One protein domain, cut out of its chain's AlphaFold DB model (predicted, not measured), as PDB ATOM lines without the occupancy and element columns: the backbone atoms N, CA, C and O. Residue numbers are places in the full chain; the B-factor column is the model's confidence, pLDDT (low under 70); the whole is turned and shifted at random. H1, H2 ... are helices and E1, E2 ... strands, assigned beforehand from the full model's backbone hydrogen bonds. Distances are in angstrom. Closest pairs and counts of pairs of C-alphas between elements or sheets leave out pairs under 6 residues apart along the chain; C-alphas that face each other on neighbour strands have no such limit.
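Overview. This is residues 3 to 81 of the 111 residues of the protein "Hypothetical protein" of Haptolina ericina (UniProt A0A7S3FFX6). A twisted sheet of three strands has the long helix H1 over one face, and residues 57 to 81 trail off beyond one end of the strands, with short H2 near their end. The 79 printed residues hold E1, E2, H1, E3 and H2 in that order, a mixed class; the sheet, order E1, E2, E3, is mixed. It is flat, 44 by 31 by 14 A, and only just loose, close to compact: radius of gyration of the C-alphas 14.4 A.

Arrangement. E1, residues 3 to 10, and E2, residues 13 to 21, form an antiparallel hairpin; N 6 and O 17 are 2.8 A apart. E2, H1, residues 28 to 42, and E3, residues 48 to 56, make a right-handed strand-helix-strand unit, parallel strands with a helix between; N 52 and O 16 are 2.8 A apart. H1 touches E3, closest C-alphas Gln 39 and Cys 51, 5.5 A. H1's O i to N i+4 pairs are within hydrogen-bond range; H2, residues 76 to 80, has 0 of 1, and 1 of 2 O i to N i+3.

Along the chain. E1 begins at (12.123, 49.860, -13.502); H2 ends at (29.609, 39.680, -23.643). E2 measures 26.2 A, H1 21.2 A.

Size, cuts and confidence. The printed part has no cut. E3 to H2 is a long link. Residues 77 to 81 are under 70.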
ATOM      1  N   ASP A   3      12.242  51.078 -12.685       91.50
ATOM      2  CA  ASP A   3      12.123  49.860 -13.502       91.50
ATOM      3  C   ASP A   3      11.016  48.951 -12.959       91.50
ATOM      4  O   ASP A   3       9.982  48.760 -13.602       91.50
ATOM      5  N   VAL A   4      11.177  48.473 -11.723       90.81
ATOM      6  CA  VAL A   4      10.242  47.532 -11.101       90.81
ATOM      7  C   VAL A   4       9.828  48.003  -9.713       90.81
ATOM      8  O   VAL A   4      10.627  48.535  -8.945       90.81
ATOM      9  N   VAL A   5       8.557  47.775  -9.378       94.94
ATOM     10  CA  VAL A   5       8.037  47.859  -8.012       94.94
ATOM     11  C   VAL A   5       7.320  46.554  -7.707       94.94
ATOM     12  O   VAL A   5       6.430  46.145  -8.455       94.94
ATOM     13  N   ARG A   6       7.689  45.908  -6.602       94.62
ATOM     14  CA  ARG A   6       6.997  44.732  -6.070       94.62
ATOM     15  C   ARG A   6       6.553  45.021  -4.645       94.62
ATOM     16  O   ARG A   6       7.293  45.617  -3.870       94.62
ATOM     17  N   ALA A   7       5.347  44.591  -4.306       96.69
ATOM     18  CA  ALA A   7       4.824  44.658  -2.951       96.69
ATOM     19  C   ALA A   7       4.314  43.274  -2.560       96.69
ATOM     20  O   ALA A   7       3.508  42.670  -3.269       96.69
ATOM     21  N   TYR A   8       4.800  42.773  -1.433       95.81
ATOM     22  CA  TYR A   8       4.446  41.473  -0.892       95.81
ATOM     23  C   TYR A   8       3.676  41.686   0.400       95.81
ATOM     24  O   TYR A   8       4.129  42.428   1.270       95.81
ATOM     25  N   HIS A   9       2.527  41.029   0.541       96.69
ATOM     26  CA  HIS A   9       1.819  41.033   1.815       96.69
ATOM     27  C   HIS A   9       2.702  40.437   2.916       96.69
ATOM     28  O   HIS A   9       3.253  39.345   2.776       96.69
ATOM     29  N   PHE A  10       2.794  41.157   4.027       94.38
ATOM     30  CA  PHE A  10       3.489  40.761   5.238       94.38
ATOM     31  C   PHE A  10       2.584  41.079   6.427       94.38
ATOM     32  O   PHE A  10       2.598  42.169   7.003       94.38
ATOM     33  N   GLY A  11       1.699  40.123   6.721       94.75
ATOM     34  CA  GLY A  11       0.580  40.345   7.630       94.75
ATOM     35  C   GLY A  11      -0.351  41.451   7.100       94.75
ATOM     36  O   GLY A  11      -0.761  41.373   5.941       94.75
ATOM     37  N   PRO A  12      -0.697  42.466   7.916       95.06
ATOM     38  CA  PRO A  12      -1.567  43.567   7.499       95.06
ATOM     39  C   PRO A  12      -0.853  44.638   6.654       95.06
ATOM     40  O   PRO A  12      -1.514  45.538   6.144       95.06
ATOM     41  N   LYS A  13       0.478  44.562   6.530       97.69
ATOM     42  CA  LYS A  13       1.324  45.535   5.829       97.69
ATOM     43  C   LYS A  13       1.995  44.917   4.601       97.69
ATOM     44  O   LYS A  13       1.761  43.755   4.266       97.69
ATOM     45  N   PHE A  14       2.853  45.692   3.944       98.19
ATOM     46  CA  PHE A  14       3.649  45.284   2.797       98.19
ATOM     47  C   PHE A  14       5.154  45.330   3.080       98.19
ATOM     48  O   PHE A  14       5.667  46.263   3.704       98.19
ATOM     49  N   LEU A  15       5.869  44.343   2.538       97.88
ATOM     50  CA  LEU A  15       7.285  44.469   2.201       97.88
ATOM     51  C   LEU A  15       7.374  44.944   0.756       97.88
ATOM     52  O   LEU A  15       6.786  44.325  -0.133       97.88
ATOM     53  N   VAL A  16       8.099  46.030   0.521       98.06
ATOM     54  CA  VAL A  16       8.232  46.631  -0.809       98.06
ATOM     55  C   VAL A  16       9.647  46.418  -1.333       98.06
ATOM     56  O   VAL A  16      10.619  46.564  -0.602       98.06
ATOM     57  N   GLU A  17       9.770  46.086  -2.610       97.31
ATOM     58  CA  GLU A  17      11.027  46.066  -3.351       97.31
ATOM     59  C   GLU A  17      10.912  47.048  -4.518       97.31
ATOM     60  O   GLU A  17       9.929  47.028  -5.263       97.31
ATOM     61  N   VAL A  18      11.908  47.919  -4.670       96.38
ATOM     62  CA  VAL A  18      11.984  48.892  -5.758       96.38
ATOM     63  C   VAL A  18      13.313  48.755  -6.481       96.38
ATOM     64  O   VAL A  18      14.370  48.825  -5.862       96.38
ATOM     65  N   GLU A  19      13.251  48.627  -7.800       95.25
ATOM     66  CA  GLU A  19      14.406  48.642  -8.696       95.25
ATOM     67  C   GLU A  19      14.430  49.977  -9.448       95.25
ATOM     68  O   GLU A  19      13.467  50.348 -10.134       95.25
ATOM     69  N   ILE A  20      15.530  50.718  -9.316       96.06
ATOM     70  CA  ILE A  20      15.784  51.936 -10.090       96.06
ATOM     71  C   ILE A  20      17.029  51.769 -10.952       96.06
ATOM     72  O   ILE A  20      18.015  51.175 -10.534       96.06
ATOM     73  N   VAL A  21      16.999  52.369 -12.140       95.62
ATOM     74  CA  VAL A  21      18.143  52.416 -13.056       95.62
ATOM     75  C   VAL A  21      18.710  53.833 -13.092       95.62
ATOM     76  O   VAL A  21      17.983  54.792 -13.384       95.62
ATOM     77  N   MET A  22      19.995  53.976 -12.789       96.50
ATOM     78  CA  MET A  22      20.777  55.213 -12.877       96.50
ATOM     79  C   MET A  22      21.800  55.118 -14.021       96.50
ATOM     80  O   MET A  22      21.918  54.081 -14.662       96.50
ATOM     81  N   LEU A  23      22.502  56.210 -14.330       95.94
ATOM     82  CA  LEU A  23      23.578  56.170 -15.327       95.94
ATOM     83  C   LEU A  23      24.768  55.373 -14.778       95.94
ATOM     84  O   LEU A  23      25.043  55.461 -13.580       95.94
ATOM     85  N   GLU A  24      25.490  54.653 -15.639       94.56
ATOM     86  CA  GLU A  24      26.683  53.876 -15.256       94.56
ATOM     87  C   GLU A  24      27.773  54.766 -14.644       94.56
ATOM     88  O   GLU A  24      28.497  54.348 -13.744       94.56
ATOM     89  N   GLU A  25      27.833  56.026 -15.063       96.62
ATOM     90  CA  GLU A  25      28.787  57.021 -14.581       96.62
ATOM     91  C   GLU A  25      28.368  57.668 -13.252       96.62
ATOM     92  O   GLU A  25      29.127  58.469 -12.697       96.62
ATOM     93  N   THR A  26      27.178  57.348 -12.725       97.06
ATOM     94  CA  THR A  26      26.714  57.877 -11.434       97.06
ATOM     95  C   THR A  26      27.663  57.410 -10.325       97.06
ATOM     96  O   THR A  26      27.817  56.199 -10.130       97.06
ATOM     97  N   PRO A  27      28.277  58.319  -9.542       98.06
ATOM     98  CA  PRO A  27      29.153  57.921  -8.447       98.06
ATOM     99  C   PRO A  27      28.424  57.037  -7.432       98.06
ATOM    100  O   PRO A  27      27.307  57.353  -7.023       98.06
ATOM    101  N   LEU A  28      29.093  55.989  -6.937       97.75
ATOM    102  CA  LEU A  28      28.527  55.060  -5.944       97.75
ATOM    103  C   LEU A  28      27.951  55.778  -4.713       97.75
ATOM    104  O   LEU A  28      26.954  55.354  -4.140       97.75
ATOM    105  N   ARG A  29      28.581  56.882  -4.302       98.31
ATOM    106  CA  ARG A  29      28.097  57.706  -3.193       98.31
ATOM    107  C   ARG A  29      26.729  58.322  -3.494       98.31
ATOM    108  O   ARG A  29      25.856  58.298  -2.638       98.31
ATOM    109  N   GLU A  30      26.544  58.867  -4.691       98.31
ATOM    110  CA  GLU A  30      25.290  59.516  -5.073       98.31
ATOM    111  C   GLU A  30      24.172  58.490  -5.256       98.31
ATOM    112  O   GLU A  30      23.058  58.706  -4.780       98.31
ATOM    113  N   SER A  31      24.466  57.348  -5.883       98.06
ATOM    114  CA  SER A  31      23.491  56.263  -6.023       98.06
ATOM    115  C   SER A  31      23.097  55.662  -4.671       98.06
ATOM    116  O   SER A  31      21.916  55.393  -4.445       98.06
ATOM    117  N   HIS A  32      24.046  55.537  -3.738       97.94
ATOM    118  CA  HIS A  32      23.770  55.143  -2.357       97.94
ATOM    119  C   HIS A  32      22.829  56.131  -1.657       97.94
ATOM    120  O   HIS A  32      21.796  55.719  -1.126       97.94
ATOM    121  N   ASP A  33      23.140  57.431  -1.697       98.44
ATOM    122  CA  ASP A  33      22.333  58.462  -1.041       98.44
ATOM    123  C   ASP A  33      20.902  58.495  -1.615       98.44
ATOM    124  O   ASP A  33      19.925  58.562  -0.865       98.44
ATOM    125  N   VAL A  34      20.749  58.368  -2.940       98.06
ATOM    126  CA  VAL A  34      19.435  58.263  -3.597       98.06
ATOM    127  C   VAL A  34      18.671  57.021  -3.132       98.06
ATOM    128  O   VAL A  34      17.481  57.132  -2.820       98.06
ATOM    129  N   GLY A  35      19.333  55.864  -3.046       97.88
ATOM    130  CA  GLY A  35      18.724  54.617  -2.579       97.88
ATOM    131  C   GLY A  35      18.186  54.726  -1.151       97.88
ATOM    132  O   GLY A  35      17.022  54.406  -0.900       97.88
ATOM    133  N   ILE A  36      18.989  55.277  -0.236       98.00
ATOM    134  CA  ILE A  36      18.598  55.507   1.163       98.00
ATOM    135  C   ILE A  36      17.424  56.490   1.261       98.00
ATOM    136  O   ILE A  36      16.457  56.245   1.986       98.00
ATOM    137  N   LEU A  37      17.463  57.596   0.510       98.25
ATOM    138  CA  LEU A  37      16.376  58.577   0.506       98.25
ATOM    139  C   LEU A  37      15.063  57.988  -0.020       98.25
ATOM    140  O   LEU A  37      13.996  58.322   0.499       98.25
ATOM    141  N   LEU A  38      15.125  57.138  -1.047       98.00
ATOM    142  CA  LEU A  38      13.950  56.470  -1.600       98.00
ATOM    143  C   LEU A  38      13.370  55.458  -0.609       98.00
ATOM    144  O   LEU A  38      12.168  55.506  -0.346       98.00
ATOM    145  N   GLN A  39      14.221  54.626  -0.002       98.44
ATOM    146  CA  GLN A  39      13.820  53.686   1.043       98.44
ATOM    147  C   GLN A  39      13.066  54.411   2.165       98.44
ATOM    148  O   GLN A  39      11.917  54.079   2.451       98.44
ATOM    149  N   HIS A  40      13.666  55.454   2.748       98.25
ATOM    150  CA  HIS A  40      13.049  56.197   3.847       98.25
ATOM    151  C   HIS A  40      11.742  56.889   3.461       98.25
ATOM    152  O   HIS A  40      10.884  57.087   4.316       98.25
ATOM    153  N   LYS A  41      11.584  57.311   2.203       98.25
ATOM    154  CA  LYS A  41      10.322  57.899   1.738       98.25
ATOM    155  C   LYS A  41       9.210  56.859   1.669       98.25
ATOM    156  O   LYS A  41       8.090  57.177   2.050       98.25
ATOM    157  N   ILE A  42       9.513  55.651   1.205       98.06
ATOM    158  CA  ILE A  42       8.527  54.576   1.057       98.06
ATOM    159  C   ILE A  42       8.176  53.970   2.422       98.06
ATOM    160  O   ILE A  42       7.004  53.772   2.710       98.06
ATOM    161  N   GLU A  43       9.157  53.774   3.306       98.31
ATOM    162  CA  GLU A  43       8.932  53.276   4.676       98.31
ATOM    163  C   GLU A  43       8.148  54.254   5.576       98.31
ATOM    164  O   GLU A  43       7.782  53.909   6.694       98.31
ATOM    165  N   ARG A  44       7.872  55.484   5.116       98.25
ATOM    166  CA  ARG A  44       6.972  56.425   5.808       98.25
ATOM    167  C   ARG A  44       5.491  56.175   5.524       98.25
ATOM    168  O   ARG A  44       4.662  56.790   6.189       98.25
ATOM    169  N   LEU A  45       5.162  55.350   4.532       98.06
ATOM    170  CA  LEU A  45       3.782  54.962   4.251       98.06
ATOM    171  C   LEU A  45       3.296  54.014   5.353       98.06
ATOM    172  O   LEU A  45       4.021  53.104   5.749       98.06
ATOM    173  N   GLU A  46       2.082  54.230   5.857       97.81
ATOM    174  CA  GLU A  46       1.544  53.496   7.012       97.81
ATOM    175  C   GLU A  46       1.447  51.986   6.741       97.81
ATOM    176  O   GLU A  46       1.697  51.152   7.619       97.81
ATOM    177  N   GLU A  47       1.149  51.642   5.492       97.81
ATOM    178  CA  GLU A  47       0.962  50.288   4.997       97.81
ATOM    179  C   GLU A  47       2.284  49.562   4.717       97.81
ATOM    180  O   GLU A  47       2.269  48.358   4.471       97.81
ATOM    181  N   VAL A  48       3.428  50.254   4.747       98.12
ATOM    182  CA  VAL A  48       4.740  49.664   4.457       98.12
ATOM    183  C   VAL A  48       5.492  49.403   5.756       98.12
ATOM    184  O   VAL A  48       5.615  50.272   6.612       98.12
ATOM    185  N   ASP A  49       6.016  48.187   5.903       97.38
ATOM    186  CA  ASP A  49       6.837  47.819   7.061       97.38
ATOM    187  C   ASP A  49       8.337  47.951   6.760       97.38
ATOM    188  O   ASP A  49       9.103  48.478   7.566       97.38
ATOM    189  N   ARG A  50       8.766  47.513   5.567       97.75
ATOM    190  CA  ARG A  50      10.147  47.648   5.072       97.75
ATOM    191  C   ARG A  50      10.175  47.858   3.565       97.75
ATOM    192  O   ARG A  50       9.341  47.300   2.849       97.75
ATOM    193  N   CYS A  51      11.180  48.593   3.093       98.19
ATOM    194  CA  CYS A  51      11.461  48.757   1.670       98.19
ATOM    195  C   CYS A  51      12.903  48.350   1.344       98.19
ATOM    196  O   CYS A  51      13.845  48.797   1.995       98.19
ATOM    197  N   PHE A  52      13.086  47.554   0.294       97.50
ATOM    198  CA  PHE A  52      14.385  47.223  -0.288       97.50
ATOM    199  C   PHE A  52      14.546  47.989  -1.598       97.50
ATOM    200  O   PHE A  52      13.653  47.957  -2.441       97.50
ATOM    201  N   VAL A  53      15.662  48.699  -1.759       97.31
ATOM    202  CA  VAL A  53      15.954  49.453  -2.983       97.31
ATOM    203  C   VAL A  53      17.173  48.845  -3.659       97.31
ATOM    204  O   VAL A  53      18.269  48.862  -3.100       97.31
ATOM    205  N   HIS A  54      16.980  48.333  -4.869       95.12
ATOM    206  CA  HIS A  54      18.054  47.952  -5.774       95.12
ATOM    207  C   HIS A  54      18.328  49.097  -6.749       95.12
ATOM    208  O   HIS A  54      17.408  49.697  -7.309       95.12
ATOM    209  N   VAL A  55      19.611  49.415  -6.922       95.56
ATOM    210  CA  VAL A  55      20.069  50.439  -7.859       95.56
ATOM    211  C   VAL A  55      20.941  49.777  -8.909       95.56
ATOM    212  O   VAL A  55      22.036  49.304  -8.610       95.56
ATOM    213  N   ASP A  56      20.446  49.777 -10.137       93.00
ATOM    214  CA  ASP A  56      21.125  49.262 -11.314       93.00
ATOM    215  C   ASP A  56      21.611  50.394 -12.216       93.00
ATOM    216  O   ASP A  56      21.168  51.537 -12.117       93.00
ATOM    217  N   TYR A  57      22.521  50.067 -13.129       92.19
ATOM    218  CA  TYR A  57      22.979  50.982 -14.181       92.19
ATOM    219  C   TYR A  57      22.503  50.582 -15.587       92.19
ATOM    220  O   TYR A  57      22.770  51.278 -16.562       92.19
ATOM    221  N   GLN A  58      21.801  49.453 -15.710       87.38
ATOM    222  CA  GLN A  58      21.260  48.952 -16.971       87.38
ATOM    223  C   GLN A  58      19.944  48.209 -16.732       87.38
ATOM    224  O   GLN A  58      19.780  47.551 -15.707       87.38
ATOM    225  N   PHE A  59      19.026  48.285 -17.695       86.00
ATOM    226  CA  PHE A  59      17.812  47.469 -17.682       86.00
ATOM    227  C   PHE A  59      18.155  45.998 -17.926       86.00
ATOM    228  O   PHE A  59      19.010  45.685 -18.759       86.00
ATOM    229  N   ARG A  60      17.469  45.096 -17.220       76.81
ATOM    230  CA  ARG A  60      17.666  43.648 -17.349       76.81
ATOM    231  C   ARG A  60      16.378  42.950 -17.769       76.81
ATOM    232  O   ARG A  60      15.338  43.051 -17.109       76.81
ATOM    233  N   ASP A  61      16.486  42.174 -18.844       77.62
ATOM    234  CA  ASP A  61      15.413  41.305 -19.344       77.62
ATOM    235  C   ASP A  61      15.271  40.012 -18.524       77.62
ATOM    236  O   ASP A  61      14.255  39.321 -18.608       77.62
ATOM    237  N   VAL A  62      16.290  39.681 -17.726       76.75
ATOM    238  CA  VAL A  62      16.338  38.492 -16.873       76.75
ATOM    239  C   VAL A  62      16.056  38.847 -15.420       76.75
ATOM    240  O   VAL A  62      16.356  39.948 -14.968       76.75
ATOM    241  N   ASP A  63      15.453  37.906 -14.696       80.88
ATOM    242  CA  ASP A  63      15.226  38.030 -13.259       80.88
ATOM    243  C   ASP A  63      16.498  37.639 -12.490       80.88
ATOM    244  O   ASP A  63      16.980  36.501 -12.586       80.88
ATOM    245  N   ASP A  64      17.037  38.586 -11.724       77.50
ATOM    246  CA  ASP A  64      18.226  38.396 -10.895       77.50
ATOM    247  C   ASP A  64      17.981  37.453  -9.715       77.50
ATOM    248  O   ASP A  64      18.921  36.818  -9.224       77.50
ATOM    249  N   HIS A  65      16.725  37.271  -9.314       81.94
ATOM    250  CA  HIS A  65      16.349  36.351  -8.245       81.94
ATOM    251  C   HIS A  65      16.068  34.936  -8.750       81.94
ATOM    252  O   HIS A  65      15.986  34.007  -7.947       81.94
ATOM    253  N   ASP A  66      15.992  34.719 -10.068       86.44
ATOM    254  CA  ASP A  66      15.786  33.380 -10.616       86.44
ATOM    255  C   ASP A  66      17.062  32.531 -10.438       86.44
ATOM    256  O   ASP A  66      18.104  32.838 -11.038       86.44
ATOM    257  N   PRO A  67      17.024  31.439  -9.647       86.75
ATOM    258  CA  PRO A  67      18.195  30.601  -9.390       86.75
ATOM    259  C   PRO A  67      18.705  29.871 -10.639       86.75
ATOM    260  O   PRO A  67      19.830  29.380 -10.650       86.75
ATOM    261  N   LYS A  68      17.896  29.781 -11.699       88.50
ATOM    262  CA  LYS A  68      18.276  29.146 -12.967       88.50
ATOM    263  C   LYS A  68      19.033  30.098 -13.896       88.50
ATOM    264  O   LYS A  68      19.615  29.635 -14.873       88.50
ATOM    265  N   THR A  69      19.002  31.405 -13.639       84.38
ATOM    266  CA  THR A  69      19.762  32.391 -14.416       84.38
ATOM    267  C   THR A  69      21.235  32.324 -13.987       84.38
ATOM    268  O   THR A  69      21.524  32.561 -12.810       84.38
ATOM    269  N   PRO A  70      22.184  32.000 -14.887       86.69
ATOM    270  CA  PRO A  70      23.596  31.912 -14.519       86.69
ATOM    271  C   PRO A  70      24.151  33.268 -14.069       86.69
ATOM    272  O   PRO A  70      23.779  34.303 -14.616       86.69
ATOM    273  N   ILE A  71      25.082  33.264 -13.108       85.31
ATOM    274  CA  ILE A  71      25.587  34.496 -12.477       85.31
ATOM    275  C   ILE A  71      26.204  35.489 -13.473       85.31
ATOM    276  O   ILE A  71      26.008  36.685 -13.310       85.31
ATOM    277  N   GLY A  72      26.865  35.016 -14.535       84.44
ATOM    278  CA  GLY A  72      27.443  35.887 -15.569       84.44
ATOM    279  C   GLY A  72      26.406  36.758 -16.291       84.44
ATOM    280  O   GLY A  72      26.725  37.847 -16.747       84.44
ATOM    281  N   TYR A  73      25.138  36.332 -16.333       80.69
ATOM    282  CA  TYR A  73      24.035  37.130 -16.881       80.69
ATOM    283  C   TYR A  73      23.455  38.148 -15.890       80.69
ATOM    284  O   TYR A  73      22.655  38.980 -16.298       80.69
ATOM    285  N   LYS A  74      23.841  38.072 -14.610       81.50
ATOM    286  CA  LYS A  74      23.424  38.983 -13.527       81.50
ATOM    287  C   LYS A  74      24.519  39.986 -13.154       81.50
ATOM    288  O   LYS A  74      24.358  40.787 -12.232       81.50
ATOM    289  N   THR A  75      25.675  39.896 -13.801       80.12
ATOM    290  CA  THR A  75      26.856  40.717 -13.530       80.12
ATOM    291  C   THR A  75      27.310  41.409 -14.815       80.12
ATOM    292  O   THR A  75      26.702  41.264 -15.874       80.12
ATOM    293  N   PHE A  76      28.398  42.178 -14.730       71.25
ATOM    294  CA  PHE A  76      28.966  42.927 -15.857       71.25
ATOM    295  C   PHE A  76      29.229  42.066 -17.113       71.25
ATOM    296  O   PHE A  76      29.219  42.578 -18.232       71.25
ATOM    297  N   GLU A  77      29.429  40.756 -16.950       68.25
ATOM    298  CA  GLU A  77      29.687  39.821 -18.050       68.25
ATOM    299  C   GLU A  77      28.510  39.680 -19.030       68.25
ATOM    300  O   GLU A  77      28.725  39.254 -20.166       68.25
ATOM    301  N   GLN A  78      27.300  40.108 -18.649       68.44
ATOM    302  CA  GLN A  78      26.103  40.045 -19.489       68.44
ATOM    303  C   GLN A  78      26.316  40.686 -20.870       68.44
ATOM    304  O   GLN A  78      25.818  40.160 -21.861       68.44
ATOM    305  N   ARG A  79      27.095  41.777 -20.974       66.00
ATOM    306  CA  ARG A  79      27.354  42.466 -22.259       66.00
ATOM    307  C   ARG A  79      28.084  41.593 -23.283       66.00
ATOM    308  O   ARG A  79      28.001  41.860 -24.477       66.00
ATOM    309  N   ASN A  80      28.799  40.570 -22.816       68.62
ATOM    310  CA  ASN A  80      29.609  39.680 -23.643       68.62
ATOM    311  C   ASN A  80      28.945  38.315 -23.875       68.62
ATOM    312  O   ASN A  80      29.493  37.484 -24.600       68.62
ATOM    313  N   LEU A  81      27.788  38.067 -23.256       68.50
ATOM    314  CA  LEU A  81      27.055  36.813 -23.369       68.50
ATOM    315  C   LEU A  81      25.895  36.954 -24.370       68.50
ATOM    316  O   LEU A  81      25.264  38.009 -24.443       68.50
TER     317      LEU A  81